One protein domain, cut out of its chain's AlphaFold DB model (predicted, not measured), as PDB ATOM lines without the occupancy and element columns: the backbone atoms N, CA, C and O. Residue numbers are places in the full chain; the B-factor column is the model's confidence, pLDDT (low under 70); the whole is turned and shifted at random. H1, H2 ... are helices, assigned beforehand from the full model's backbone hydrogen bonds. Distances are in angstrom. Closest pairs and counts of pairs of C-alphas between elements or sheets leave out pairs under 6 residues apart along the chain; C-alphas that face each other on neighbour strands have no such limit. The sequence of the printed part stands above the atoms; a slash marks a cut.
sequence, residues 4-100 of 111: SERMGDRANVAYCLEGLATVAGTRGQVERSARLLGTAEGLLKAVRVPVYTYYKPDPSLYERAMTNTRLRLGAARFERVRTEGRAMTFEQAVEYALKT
ATOM      1  N   SER A   4     203.341 199.417 230.281       60.00
ATOM      2  CA  SER A   4     204.551 200.069 230.795       60.00
ATOM      3  C   SER A   4     205.327 200.801 229.692       60.00
ATOM      4  O   SER A   4     205.661 201.973 229.865       60.00
ATOM      5  N   GLU A   5     205.506 200.170 228.526       63.66
ATOM      6  CA  GLU A   5     206.150 200.779 227.349       63.66
ATOM      7  C   GLU A   5     205.421 202.056 226.908       63.66
ATOM      8  O   GLU A   5     206.031 203.113 226.770       63.66
ATOM      9  N   ARG A   6     204.086 202.000 226.795       64.00
ATOM     10  CA  ARG A   6     203.275 203.158 226.372       64.00
ATOM     11  C   ARG A   6     203.368 204.346 227.332       64.00
ATOM     12  O   ARG A   6     203.251 205.492 226.901       64.00
ATOM     13  N   MET A   7     203.511 204.094 228.633       67.00
ATOM     14  CA  MET A   7     203.696 205.152 229.630       67.00
ATOM     15  C   MET A   7     205.100 205.762 229.545       67.00
ATOM     16  O   MET A   7     205.225 206.986 229.613       67.00
ATOM     17  N   GLY A   8     206.125 204.931 229.330       68.19
ATOM     18  CA  GLY A   8     207.499 205.379 229.088       68.19
ATOM     19  C   GLY A   8     207.612 206.278 227.854       68.19
ATOM     20  O   GLY A   8     208.159 207.376 227.939       68.19
ATOM     21  N   ASP A   9     206.994 205.878 226.740       75.31
ATOM     22  CA  ASP A   9     206.990 206.660 225.498       75.31
ATOM     23  C   ASP A   9     206.357 208.045 225.682       75.31
ATOM     24  O   ASP A   9     206.882 209.054 225.209       75.31
ATOM     25  N   ARG A  10     205.242 208.127 226.415       79.94
ATOM     26  CA  ARG A  10     204.535 209.394 226.656       79.94
ATOM     27  C   ARG A  10     205.344 210.382 227.489       79.94
ATOM     28  O   ARG A  10     205.330 211.575 227.189       79.94
ATOM     29  N   ALA A  11     206.043 209.905 228.512       77.75
ATOM     30  CA  ALA A  11     206.911 210.760 229.313       77.75
ATOM     31  C   ALA A  11     208.155 211.206 228.536       77.75
ATOM     32  O   ALA A  11     208.503 212.383 228.582       77.75
ATOM     33  N   ASN A  12     208.759 210.315 227.744       81.69
ATOM     34  CA  ASN A  12     209.856 210.683 226.847       81.69
ATOM     35  C   ASN A  12     209.434 211.794 225.873       81.69
ATOM     36  O   ASN A  12     210.145 212.787 225.712       81.69
ATOM     37  N   VAL A  13     208.240 211.676 225.282       85.44
ATOM     38  CA  VAL A  13     207.678 212.721 224.415       85.44
ATOM     39  C   VAL A  13     207.478 214.033 225.172       85.44
ATOM     40  O   VAL A  13     207.822 215.084 224.635       85.44
ATOM     41  N   ALA A  14     206.981 214.008 226.412       85.94
ATOM     42  CA  ALA A  14     206.823 215.223 227.209       85.94
ATOM     43  C   ALA A  14     208.151 215.973 227.410       85.94
ATOM     44  O   ALA A  14     208.206 217.181 227.187       85.94
ATOM     45  N   TYR A  15     209.241 215.263 227.708       83.00
ATOM     46  CA  TYR A  15     210.567 215.879 227.821       83.00
ATOM     47  C   TYR A  15     211.062 216.468 226.494       83.00
ATOM     48  O   TYR A  15     211.607 217.574 226.459       83.00
ATOM     49  N   CYS A  16     210.838 215.776 225.373       86.81
ATOM     50  CA  CYS A  16     211.148 216.339 224.058       86.81
ATOM     51  C   CYS A  16     210.367 217.638 223.799       86.81
ATOM     52  O   CYS A  16     210.919 218.586 223.236       86.81
ATOM     53  N   LEU A  17     209.103 217.713 224.228       89.75
ATOM     54  CA  LEU A  17     208.277 218.913 224.094       89.75
ATOM     55  C   LEU A  17     208.800 220.081 224.943       89.75
ATOM     56  O   LEU A  17     208.804 221.207 224.451       89.75
ATOM     57  N   GLU A  18     209.302 219.840 226.155       89.31
ATOM     58  CA  GLU A  18     209.945 220.872 226.990       89.31
ATOM     59  C   GLU A  18     211.219 221.430 226.337       89.31
ATOM     60  O   GLU A  18     211.431 222.648 226.281       89.31
ATOM     61  N   GLY A  19     212.048 220.550 225.766       88.75
ATOM     62  CA  GLY A  19     213.224 220.954 224.995       88.75
ATOM     63  C   GLY A  19     212.844 221.805 223.778       88.75
ATOM     64  O   GLY A  19     213.405 222.881 223.554       88.75
ATOM     65  N   LEU A  20     211.829 221.377 223.022       91.44
ATOM     66  CA  LEU A  20     211.303 222.139 221.885       91.44
ATOM     67  C   LEU A  20     210.695 223.478 222.309       91.44
ATOM     68  O   LEU A  20     210.855 224.463 221.586       91.44
ATOM     69  N   ALA A  21     210.031 223.541 223.464       91.81
ATOM     70  CA  ALA A  21     209.507 224.784 224.010       91.81
ATOM     71  C   ALA A  21     210.636 225.770 224.318       91.81
ATOM     72  O   ALA A  21     210.584 226.924 223.895       91.81
ATOM     73  N   THR A  22     211.705 225.291 224.953       90.69
ATOM     74  CA  THR A  22     212.903 226.088 225.245       90.69
ATOM     75  C   THR A  22     213.517 226.659 223.960       90.69
ATOM     76  O   THR A  22     213.787 227.860 223.859       90.69
ATOM     77  N   VAL A  23     213.661 225.833 222.919       91.56
ATOM     78  CA  VAL A  23     214.144 226.278 221.599       91.56
ATOM     79  C   VAL A  23     213.178 227.275 220.943       91.56
ATOM     80  O   VAL A  23     213.610 228.263 220.351       91.56
ATOM     81  N   ALA A  24     211.867 227.061 221.039       91.31
ATOM     82  CA  ALA A  24     210.873 227.988 220.503       91.31
ATOM     83  C   ALA A  24     210.929 229.351 221.215       91.31
ATOM     84  O   ALA A  24     210.911 230.390 220.551       91.31
ATOM     85  N   GLY A  25     211.066 229.358 222.544       90.50
ATOM     86  CA  GLY A  25     211.193 230.567 223.355       90.50
ATOM     87  C   GLY A  25     212.433 231.383 222.990       90.50
ATOM     88  O   GLY A  25     212.323 232.580 222.709       90.50
ATOM     89  N   THR A  26     213.597 230.731 222.893       88.69
ATOM     90  CA  THR A  26     214.856 231.388 222.481       88.69
ATOM     91  C   THR A  26     214.792 231.949 221.058       88.69
ATOM     92  O   THR A  26     215.326 233.023 220.801       88.69
ATOM     93  N   ARG A  27     214.049 231.304 220.149       91.44
ATOM     94  CA  ARG A  27     213.788 231.799 218.780       91.44
ATOM     95  C   ARG A  27     212.681 232.850 218.681       91.44
ATOM     96  O   ARG A  27     212.300 233.239 217.582       91.44
ATOM     97  N   GLY A  28     212.110 233.275 219.805       90.38
ATOM     98  CA  GLY A  28     211.027 234.256 219.844       90.38
ATOM     99  C   GLY A  28     209.655 233.752 219.407       90.38
ATOM    100  O   GLY A  28     208.710 234.534 219.362       90.38
ATOM    101  N   GLN A  29     209.504 232.449 219.182       94.69
ATOM    102  CA  GLN A  29     208.228 231.794 218.900       94.69
ATOM    103  C   GLN A  29     207.468 231.557 220.214       94.69
ATOM    104  O   GLN A  29     207.176 230.425 220.598       94.69
ATOM    105  N   VAL A  30     207.193 232.637 220.947       94.44
ATOM    106  CA  VAL A  30     206.728 232.581 222.340       94.44
ATOM    107  C   VAL A  30     205.385 231.871 222.499       94.44
ATOM    108  O   VAL A  30     205.234 231.074 223.416       94.44
ATOM    109  N   GLU A  31     204.428 232.053 221.586       95.62
ATOM    110  CA  GLU A  31     203.147 231.321 221.631       95.62
ATOM    111  C   GLU A  31     203.322 229.823 221.459       95.62
ATOM    112  O   GLU A  31     202.690 229.018 222.143       95.62
ATOM    113  N   ARG A  32     204.221 229.444 220.556       94.75
ATOM    114  CA  ARG A  32     204.551 228.049 220.337       94.75
ATOM    115  C   ARG A  32     205.244 227.452 221.557       94.75
ATOM    116  O   ARG A  32     204.909 226.338 221.939       94.75
ATOM    117  N   SER A  33     206.152 228.199 222.186       95.62
ATOM    118  CA  SER A  33     206.749 227.817 223.470       95.62
ATOM    119  C   SER A  33     205.666 227.558 224.524       95.62
ATOM    120  O   SER A  33     205.618 226.476 225.099       95.62
ATOM    121  N   ALA A  34     204.724 228.493 224.704       96.12
ATOM    122  CA  ALA A  34     203.642 228.359 225.683       96.12
ATOM    123  C   ALA A  34     202.761 227.131 225.420       96.12
ATOM    124  O   ALA A  34     202.405 226.414 226.356       96.12
ATOM    125  N   ARG A  35     202.441 226.864 224.149       96.75
ATOM    126  CA  ARG A  35     201.634 225.702 223.768       96.75
ATOM    127  C   ARG A  35     202.371 224.395 224.057       96.75
ATOM    128  O   ARG A  35     201.794 223.526 224.697       96.75
ATOM    129  N   LEU A  36     203.646 224.291 223.670       94.81
ATOM    130  CA  LEU A  36     204.483 223.110 223.928       94.81
ATOM    131  C   LEU A  36     204.660 222.835 225.429       94.81
ATOM    132  O   LEU A  36     204.552 221.682 225.837       94.81
ATOM    133  N   LEU A  37     204.858 223.877 226.250       93.31
ATOM    134  CA  LEU A  37     204.907 223.755 227.717       93.31
ATOM    135  C   LEU A  37     203.596 223.191 228.277       93.31
ATOM    136  O   LEU A  37     203.606 222.304 229.125       93.31
ATOM    137  N   GLY A  38     202.458 223.683 227.781       93.50
ATOM    138  CA  GLY A  38     201.145 223.164 228.157       93.50
ATOM    139  C   GLY A  38     200.979 221.689 227.806       93.50
ATOM    140  O   GLY A  38     200.534 220.899 228.634       93.50
ATOM    141  N   THR A  39     201.375 221.310 226.592       93.75
ATOM    142  CA  THR A  39     201.274 219.933 226.105       93.75
ATOM    143  C   THR A  39     202.147 218.969 226.902       93.75
ATOM    144  O   THR A  39     201.668 217.906 227.293       93.75
ATOM    145  N   ALA A  40     203.392 219.350 227.205       90.12
ATOM    146  CA  ALA A  40     204.276 218.559 228.057       90.12
ATOM    147  C   ALA A  40     203.638 218.291 229.430       90.12
ATOM    148  O   ALA A  40     203.568 217.144 229.872       90.12
ATOM    149  N   GLU A  41     203.070 219.323 230.059       89.06
ATOM    150  CA  GLU A  41     202.374 219.179 231.339       89.06
ATOM    151  C   GLU A  41     201.167 218.231 231.253       89.06
ATOM    152  O   GLU A  41     200.956 217.410 232.150       89.06
ATOM    153  N   GLY A  42     200.363 218.332 230.189       88.69
ATOM    154  CA  GLY A  42     199.207 217.458 229.971       88.69
ATOM    155  C   GLY A  42     199.611 215.986 229.877       88.69
ATOM    156  O   GLY A  42     199.014 215.131 230.535       88.69
ATOM    157  N   LEU A  43     200.682 215.699 229.131       86.19
ATOM    158  CA  LEU A  43     201.219 214.346 228.996       86.19
ATOM    159  C   LEU A  43     201.801 213.818 230.309       86.19
ATOM    160  O   LEU A  43     201.483 212.693 230.692       86.19
ATOM    161  N   LEU A  44     202.576 214.621 231.041       81.81
ATOM    162  CA  LEU A  44     203.135 214.210 232.335       81.81
ATOM    163  C   LEU A  44     202.036 213.896 233.360       81.81
ATOM    164  O   LEU A  44     202.109 212.875 234.046       81.81
ATOM    165  N   LYS A  45     200.967 214.705 233.419       83.56
ATOM    166  CA  LYS A  45     199.802 214.422 234.278       83.56
ATOM    167  C   LYS A  45     199.100 213.118 233.906       83.56
ATOM    168  O   LYS A  45     198.637 212.402 234.793       83.56
ATOM    169  N   ALA A  46     199.019 212.806 232.613       81.44
ATOM    170  CA  ALA A  46     198.386 211.584 232.129       81.44
ATOM    171  C   ALA A  46     199.210 210.321 232.429       81.44
ATOM    172  O   ALA A  46     198.637 209.237 232.538       81.44
ATOM    173  N   VAL A  47     200.534 210.443 232.562       76.19
ATOM    174  CA  VAL A  47     201.417 209.288 232.755       76.19
ATOM    175  C   VAL A  47     201.344 208.719 234.177       76.19
ATOM    176  O   VAL A  47     201.530 207.519 234.306       76.19
ATOM    177  N   ARG A  48     200.995 209.490 235.227       64.12
ATOM    178  CA  ARG A  48     200.837 209.055 236.650       64.12
ATOM    179  C   ARG A  48     201.990 208.237 237.275       64.12
ATOM    180  O   ARG A  48     201.944 207.958 238.470       64.12
ATOM    181  N   VAL A  49     203.023 207.877 236.518       56.41
ATOM    182  CA  VAL A  49     204.205 207.138 236.962       56.41
ATOM    183  C   VAL A  49     205.350 208.134 237.162       56.41
ATOM    184  O   VAL A  49     205.519 209.038 236.340       56.41
ATOM    185  N   PRO A  50     206.167 207.992 238.217       54.31
ATOM    186  CA  PRO A  50     207.402 208.748 238.349       54.31
ATOM    187  C   PRO A  50     208.402 208.264 237.288       54.31
ATOM    188  O   PRO A  50     209.174 207.345 237.526       54.31
ATOM    189  N   VAL A  51     208.401 208.878 236.101       53.28
ATOM    190  CA  VAL A  51     209.311 208.519 234.986       53.28
ATOM    191  C   VAL A  51     210.752 209.032 235.198       53.28
ATOM    192  O   VAL A  51     211.611 208.973 234.323       53.28
ATOM    193  N   TYR A  52     211.069 209.471 236.415       51.25
ATOM    194  CA  TYR A  52     212.355 210.060 236.792       51.25
ATOM    195  C   TYR A  52     213.512 209.063 236.943       51.25
ATOM    196  O   TYR A  52     214.593 209.450 237.387       51.25
ATOM    197  N   THR A  53     213.330 207.787 236.600       52.31
ATOM    198  CA  THR A  53     214.368 206.770 236.804       52.31
ATOM    199  C   THR A  53     215.489 206.813 235.766       52.31
ATOM    200  O   THR A  53     216.576 206.340 236.077       52.31
ATOM    201  N   TYR A  54     215.275 207.390 234.574       51.28
ATOM    202  CA  TYR A  54     216.266 207.327 233.479       51.28
ATOM    203  C   TYR A  54     216.734 208.681 232.917       51.28
ATOM    204  O   TYR A  54     217.828 208.762 232.364       51.28
ATOM    205  N   TYR A  55     215.957 209.755 233.078       54.06
ATOM    206  CA  TYR A  55     216.322 211.092 232.602       54.06
ATOM    207  C   TYR A  55     215.907 212.141 233.636       54.06
ATOM    208  O   TYR A  55     214.737 212.241 234.001       54.06
ATOM    209  N   LYS A  56     216.878 212.912 234.136       61.97
ATOM    210  CA  LYS A  56     216.642 214.060 235.016       61.97
ATOM    211  C   LYS A  56     216.841 215.329 234.187       61.97
ATOM    212  O   LYS A  56     217.987 215.758 234.052       61.97
ATOM    213  N   PRO A  57     215.786 215.905 233.587       61.69
ATOM    214  CA  PRO A  57     215.926 217.213 232.964       61.69
ATOM    215  C   PRO A  57     216.372 218.219 234.025       61.69
ATOM    216  O   PRO A  57     215.956 218.126 235.180       61.69
ATOM    217  N   ASP A  58     217.211 219.173 233.633       71.38
ATOM    218  CA  ASP A  58     217.554 220.301 234.492       71.38
ATOM    219  C   ASP A  58     216.278 221.131 234.745       71.38
ATOM    220  O   ASP A  58     215.783 221.776 233.809       71.38
ATOM    221  N   PRO A  59     215.737 221.150 235.981       70.75
ATOM    222  CA  PRO A  59     214.516 221.889 236.291       70.75
ATOM    223  C   PRO A  59     214.661 223.388 236.001       70.75
ATOM    224  O   PRO A  59     213.678 224.069 235.708       70.75
ATOM    225  N   SER A  60     215.891 223.913 236.022       78.88
ATOM    226  CA  SER A  60     216.162 225.326 235.772       78.88
ATOM    227  C   SER A  60     215.843 225.743 234.334       78.88
ATOM    228  O   SER A  60     215.419 226.878 234.109       78.88
ATOM    229  N   LEU A  61     215.991 224.843 233.355       74.56
ATOM    230  CA  LEU A  61     215.685 225.140 231.954       74.56
ATOM    231  C   LEU A  61     214.182 225.288 231.733       74.56
ATOM    232  O   LEU A  61     213.750 226.235 231.071       74.56
ATOM    233  N   TYR A  62     213.394 224.402 232.339       78.00
ATOM    234  CA  TYR A  62     211.938 224.458 232.290       78.00
ATOM    235  C   TYR A  62     211.406 225.740 232.943       78.00
ATOM    236  O   TYR A  62     210.653 226.489 232.317       78.00
ATOM    237  N   GLU A  63     211.872 226.061 234.153       85.38
ATOM    238  CA  GLU A  63     211.440 227.265 234.871       85.38
ATOM    239  C   GLU A  63     211.827 228.557 234.142       85.38
ATOM    240  O   GLU A  63     211.034 229.502 234.043       85.38
ATOM    241  N   ARG A  64     213.025 228.599 233.543       87.06
ATOM    242  CA  ARG A  64     213.449 229.719 232.689       87.06
ATOM    243  C   ARG A  64     212.568 229.845 231.452       87.06
ATOM    244  O   ARG A  64     212.156 230.959 231.125       87.06
ATOM    245  N   ALA A  65     212.260 228.738 230.774       86.75
ATOM    246  CA  ALA A  65     211.383 228.740 229.608       86.75
ATOM    247  C   ALA A  65     209.975 229.224 229.977       86.75
ATOM    248  O   ALA A  65     209.440 230.098 229.292       86.75
ATOM    249  N   MET A  66     209.408 228.739 231.085       88.88
ATOM    250  CA  MET A  66     208.123 229.197 231.616       88.88
ATOM    251  C   MET A  66     208.126 230.694 231.916       88.88
ATOM    252  O   MET A  66     207.263 231.426 231.428       88.88
ATOM    253  N   THR A  67     209.117 231.157 232.674       92.56
ATOM    254  CA  THR A  67     209.221 232.551 233.114       92.56
ATOM    255  C   THR A  67     209.390 233.488 231.923       92.56
ATOM    256  O   THR A  67     208.621 234.435 231.762       92.56
ATOM    257  N   ASN A  68     210.338 233.197 231.029       92.12
ATOM    258  CA  ASN A  68     210.598 234.012 229.844       92.12
ATOM    259  C   ASN A  68     209.377 234.062 228.916       92.12
ATOM    260  O   ASN A  68     208.971 235.133 228.464       92.12
ATOM    261  N   THR A  69     208.755 232.906 228.673       93.56
ATOM    262  CA  THR A  69     207.580 232.807 227.805       93.56
ATOM    263  C   THR A  69     206.405 233.592 228.389       93.56
ATOM    264  O   THR A  69     205.772 234.362 227.667       93.56
ATOM    265  N   ARG A  70     206.151 233.469 229.698       95.19
ATOM    266  CA  ARG A  70     205.089 234.203 230.399       95.19
ATOM    267  C   ARG A  70     205.318 235.712 230.388       95.19
ATOM    268  O   ARG A  70     204.374 236.454 230.122       95.19
ATOM    269  N   LEU A  71     206.550 236.162 230.630       94.94
ATOM    270  CA  LEU A  71     206.910 237.583 230.591       94.94
ATOM    271  C   LEU A  71     206.670 238.189 229.205       94.94
ATOM    272  O   LEU A  71     206.102 239.269 229.097       94.94
ATOM    273  N   ARG A  72     207.051 237.480 228.137       94.44
ATOM    274  CA  ARG A  72     206.953 237.999 226.763       94.44
ATOM    275  C   ARG A  72     205.544 237.962 226.175       94.44
ATOM    276  O   ARG A  72     205.228 238.785 225.325       94.44
ATOM    277  N   LEU A  73     204.714 237.003 226.583       93.31
ATOM    278  CA  LEU A  73     203.323 236.888 226.123       93.31
ATOM    279  C   LEU A  73     202.334 237.722 226.932       93.31
ATOM    280  O   LEU A  73     201.235 237.998 226.448       93.31
ATOM    281  N   GLY A  74     202.698 238.066 228.165       97.00
ATOM    282  CA  GLY A  74     201.755 238.507 229.180       97.00
ATOM    283  C   GLY A  74     201.006 237.325 229.801       97.00
ATOM    284  O   GLY A  74     200.669 236.339 229.138       97.00
ATOM    285  N   ALA A  75     200.719 237.431 231.099       94.19
ATOM    286  CA  ALA A  75     200.195 236.325 231.901       94.19
ATOM    287  C   ALA A  75     198.879 235.739 231.357       94.19
ATOM    288  O   ALA A  75     198.758 234.523 231.241       94.19
ATOM    289  N   ALA A  76     197.917 236.582 230.969       95.88
ATOM    290  CA  ALA A  76     196.610 236.118 230.497       95.88
ATOM    291  C   ALA A  76     196.705 235.321 229.185       95.88
ATOM    292  O   ALA A  76     196.106 234.255 229.046       95.88
ATOM    293  N   ARG A  77     197.491 235.813 228.217       95.81
ATOM    294  CA  ARG A  77     197.690 235.127 226.933       95.81
ATOM    295  C   ARG A  77     198.512 233.857 227.112       95.81
ATOM    296  O   ARG A  77     198.178 232.843 226.506       95.81
ATOM    297  N   PHE A  78     199.534 233.900 227.965       95.56
ATOM    298  CA  PHE A  78     200.315 232.724 228.328       95.56
ATOM    299  C   PHE A  78     199.429 231.612 228.894       95.56
ATOM    300  O   PHE A  78     199.450 230.508 228.357       95.56
ATOM    301  N   GLU A  79     198.613 231.897 229.913       96.38
ATOM    302  CA  GLU A  79     197.766 230.865 230.524       96.38
ATOM    303  C   GLU A  79     196.723 230.318 229.549       96.38
ATOM    304  O   GLU A  79     196.503 229.108 229.521       96.38
ATOM    305  N   ARG A  80     196.139 231.161 228.689       97.62
ATOM    306  CA  ARG A  80     195.214 230.693 227.647       97.62
ATOM    307  C   ARG A  80     195.892 229.709 226.691       97.62
ATOM    308  O   ARG A  80     195.444 228.574 226.560       97.62
ATOM    309  N   VAL A  81     197.006 230.110 226.076       96.75
ATOM    310  CA  VAL A  81     197.717 229.286 225.079       96.75
ATOM    311  C   VAL A  81     198.298 228.017 225.708       96.75
ATOM    312  O   VAL A  81     198.275 226.946 225.103       96.75
ATOM    313  N   ARG A  82     198.785 228.109 226.947       95.88
ATOM    314  CA  ARG A  82     199.259 226.954 227.712       95.88
ATOM    315  C   ARG A  82     198.120 225.992 228.052       95.88
ATOM    316  O   ARG A  82     198.314 224.782 228.003       95.88
ATOM    317  N   THR A  83     196.936 226.498 228.384       96.75
ATOM    318  CA  THR A  83     195.755 225.660 228.644       96.75
ATOM    319  C   THR A  83     195.305 224.934 227.380       96.75
ATOM    320  O   THR A  83     195.070 223.730 227.433       96.75
ATOM    321  N   GLU A  84     195.290 225.616 226.231       95.56
ATOM    322  CA  GLU A  84     195.037 224.980 224.929       95.56
ATOM    323  C   GLU A  84     196.043 223.857 224.642       95.56
ATOM    324  O   GLU A  84     195.657 222.769 224.227       95.56
ATOM    325  N   GLY A  85     197.335 224.099 224.898       94.19
ATOM    326  CA  GLY A  85     198.372 223.078 224.748       94.19
ATOM    327  C   GLY A  85     198.156 221.873 225.662       94.19
ATOM    328  O   GLY A  85     198.316 220.736 225.226       94.19
ATOM    329  N   ARG A  86     197.742 222.110 226.911       94.88
ATOM    330  CA  ARG A  86     197.487 221.066 227.918       94.88
ATOM    331  C   ARG A  86     196.298 220.176 227.587       94.88
ATOM    332  O   ARG A  86     196.276 219.027 228.014       94.88
ATOM    333  N   ALA A  87     195.330 220.701 226.846       95.06
ATOM    334  CA  ALA A  87     194.160 219.958 226.401       95.06
ATOM    335  C   ALA A  87     194.436 219.044 225.190       95.06
ATOM    336  O   ALA A  87     193.554 218.283 224.799       95.06
ATOM    337  N   MET A  88     195.630 219.111 224.584       92.50
ATOM    338  CA  MET A  88     195.972 218.279 223.430       92.50
ATOM    339  C   MET A  88     196.069 216.798 223.795       92.50
ATOM    340  O   MET A  88     196.647 216.427 224.819       92.50
ATOM    341  N   THR A  89     195.569 215.939 222.905       91.00
ATOM    342  CA  THR A  89     195.833 214.498 222.984       91.00
ATOM    343  C   THR A  89     197.295 214.196 222.659       91.00
ATOM    344  O   THR A  89     198.030 215.036 222.134       91.00
ATOM    345  N   PHE A  90     197.731 212.967 222.936       85.50
ATOM    346  CA  PHE A  90     199.078 212.522 222.583       85.50
ATOM    347  C   PHE A  90     199.348 212.623 221.075       85.50
ATOM    348  O   PHE A  90     200.400 213.099 220.657       85.50
ATOM    349  N   GLU A  91     198.379 212.243 220.251       88.44
ATOM    350  CA  GLU A  91     198.481 212.289 218.795       88.44
ATOM    351  C   GLU A  91     198.586 213.739 218.303       88.44
ATOM    352  O   GLU A  91     199.466 214.066 217.506       88.44
ATOM    353  N   GLN A  92     197.760 214.635 218.855       90.50
ATOM    354  CA  GLN A  92     197.820 216.069 218.561       90.50
ATOM    355  C   GLN A  92     199.147 216.693 219.003       90.50
ATOM    356  O   GLN A  92     199.682 217.553 218.306       90.50
ATOM    357  N   ALA A  93     199.698 216.255 220.139       87.44
ATOM    358  CA  ALA A  93     200.991 216.704 220.639       87.44
ATOM    359  C   ALA A  93     202.127 216.359 219.669       87.44
ATOM    360  O   ALA A  93     202.937 217.223 219.322       87.44
ATOM    361  N   VAL A  94     202.159 215.106 219.200       86.88
ATOM    362  CA  VAL A  94     203.147 214.625 218.227       86.88
ATOM    363  C   VAL A  94     203.007 215.388 216.911       86.88
ATOM    364  O   VAL A  94     203.990 215.933 216.407       86.88
ATOM    365  N   GLU A  95     201.790 215.507 216.384       91.06
ATOM    366  CA  GLU A  95     201.536 216.244 215.145       91.06
ATOM    367  C   GLU A  95     201.960 217.720 215.266       91.06
ATOM    368  O   GLU A  95     202.643 218.260 214.390       91.06
ATOM    369  N   TYR A  96     201.608 218.376 216.374       88.81
ATOM    370  CA  TYR A  96     201.952 219.771 216.626       88.81
ATOM    371  C   TYR A  96     203.466 219.994 216.727       88.81
ATOM    372  O   TYR A  96     203.990 220.961 216.166       88.81
ATOM    373  N   ALA A  97     204.191 219.094 217.397       85.81
ATOM    374  CA  ALA A  97     205.644 219.168 217.504       85.81
ATOM    375  C   ALA A  97     206.329 219.047 216.131       85.81
ATOM    376  O   ALA A  97     207.247 219.816 215.816       85.81
ATOM    377  N   LEU A  98     205.841 218.123 215.297       86.31
ATOM    378  CA  LEU A  98     206.401 217.811 213.982       86.31
ATOM    379  C   LEU A  98     206.135 218.880 212.919       86.31
ATOM    380  O   LEU A  98     206.928 219.001 211.986       86.31
ATOM    381  N   LYS A  99     205.105 219.722 213.078       83.44
ATOM    382  CA  LYS A  99     204.730 220.797 212.130       83.44
ATOM    383  C   LYS A  99     205.807 221.862 211.872       83.44
ATOM    384  O   LYS A  99     205.554 222.853 211.196       83.44
ATOM    385  N   THR A 100     207.014 221.708 212.410       60.88
ATOM    386  CA  THR A 100     208.002 222.792 212.504       60.88
ATOM    387  C   THR A 100     209.287 222.569 211.733       60.88
ATOM    388  O   THR A 100     210.256 223.315 211.881       60.88
TER     389      THR A 100
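Overview. This is residues 4 to 100 of the 111 residues of an uncharacterized protein of Rubrobacteraceae bacterium (UniProt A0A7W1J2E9). Two long helices, H1 and H2, lie side by side as a hairpin; H3 crosses one side of this pair towards its turn, and the short H5 packs on the opposite side. H4 covers H2 at a steep angle, away from H1, leaving H2 in the middle. You have 97 printed residues with five named helices, H1 to H5 in order along the chain, and no named strand; the class is all helix. The whole is compact, with a radius of gyration of the C-alphas of 12.6 A and spans of 38 by 26 by 23 A.

Arrangement. Start with H1, residues 4 to 26, and H2, residues 30 to 47, a helical hairpin. They touch closest at the C-alphas of Ala 21 and Ser 33, 4.1 A apart, and run opposite ways at a shallow tilt of 17 degrees. H2 is the hub, touching 4 other helices. Next find H3, residues 59 to 73, which makes a helical hairpin with H2: they touch at a steep tilt of 45 degrees, closest at the C-alphas of Val 30 and Thr 69, 5.5 A apart, with residues 30 to 37 of H2 alone. H1 touches H3 with residues 18 to 25 alone, closest at the C-alphas of Thr 22 and Ala 65, 5.3 A apart. H4, residues 75 to 86, touches H2 at a steep tilt of 46 degrees, closest at the C-alphas of Gly 38 and Arg 86, 4.2 A apart. H3 and H4 are close but not clearly touching, with 2 pairs of C-alphas within 8 A. H5, residues 90 to 98, touches H1, closest at the C-alphas of Leu 17 and Ala 97, 7.1 A apart, at a tilt of 37 degrees, only just steep. H2 and H5 only just touch, with 3 pairs of C-alphas within 8 A; the closest are those of Thr 39 and Ala 93, 6.4 A apart. H1 and H4 are apart, as are H3 and H5. In H1, H2, H3, H4 and H5 every O i to N i+4 pair is within hydrogen-bond range.

Along the chain. Find C-alpha 4 at (204.551, 200.069, 230.795); from there H1 runs 34.0 A to C-alpha 26. H2 begins at C-alpha 30, (206.728, 232.581, 222.340), and covers 26.1 A. H3 measures 21.3 A, H4 16.0 A and H5 12.5 A, ending at C-alpha 98, (206.401, 217.811, 213.982).

Size, cuts and confidence. The two C-alphas farthest apart are those of Ser 4 and Gly 74, 38.6 A. The printed part has no cut. The link from H2 to H3, 11 residues, is long; the other links are tight. Look for pLDDT under 70 at residues 4 to 8, 48 to 57 and 100.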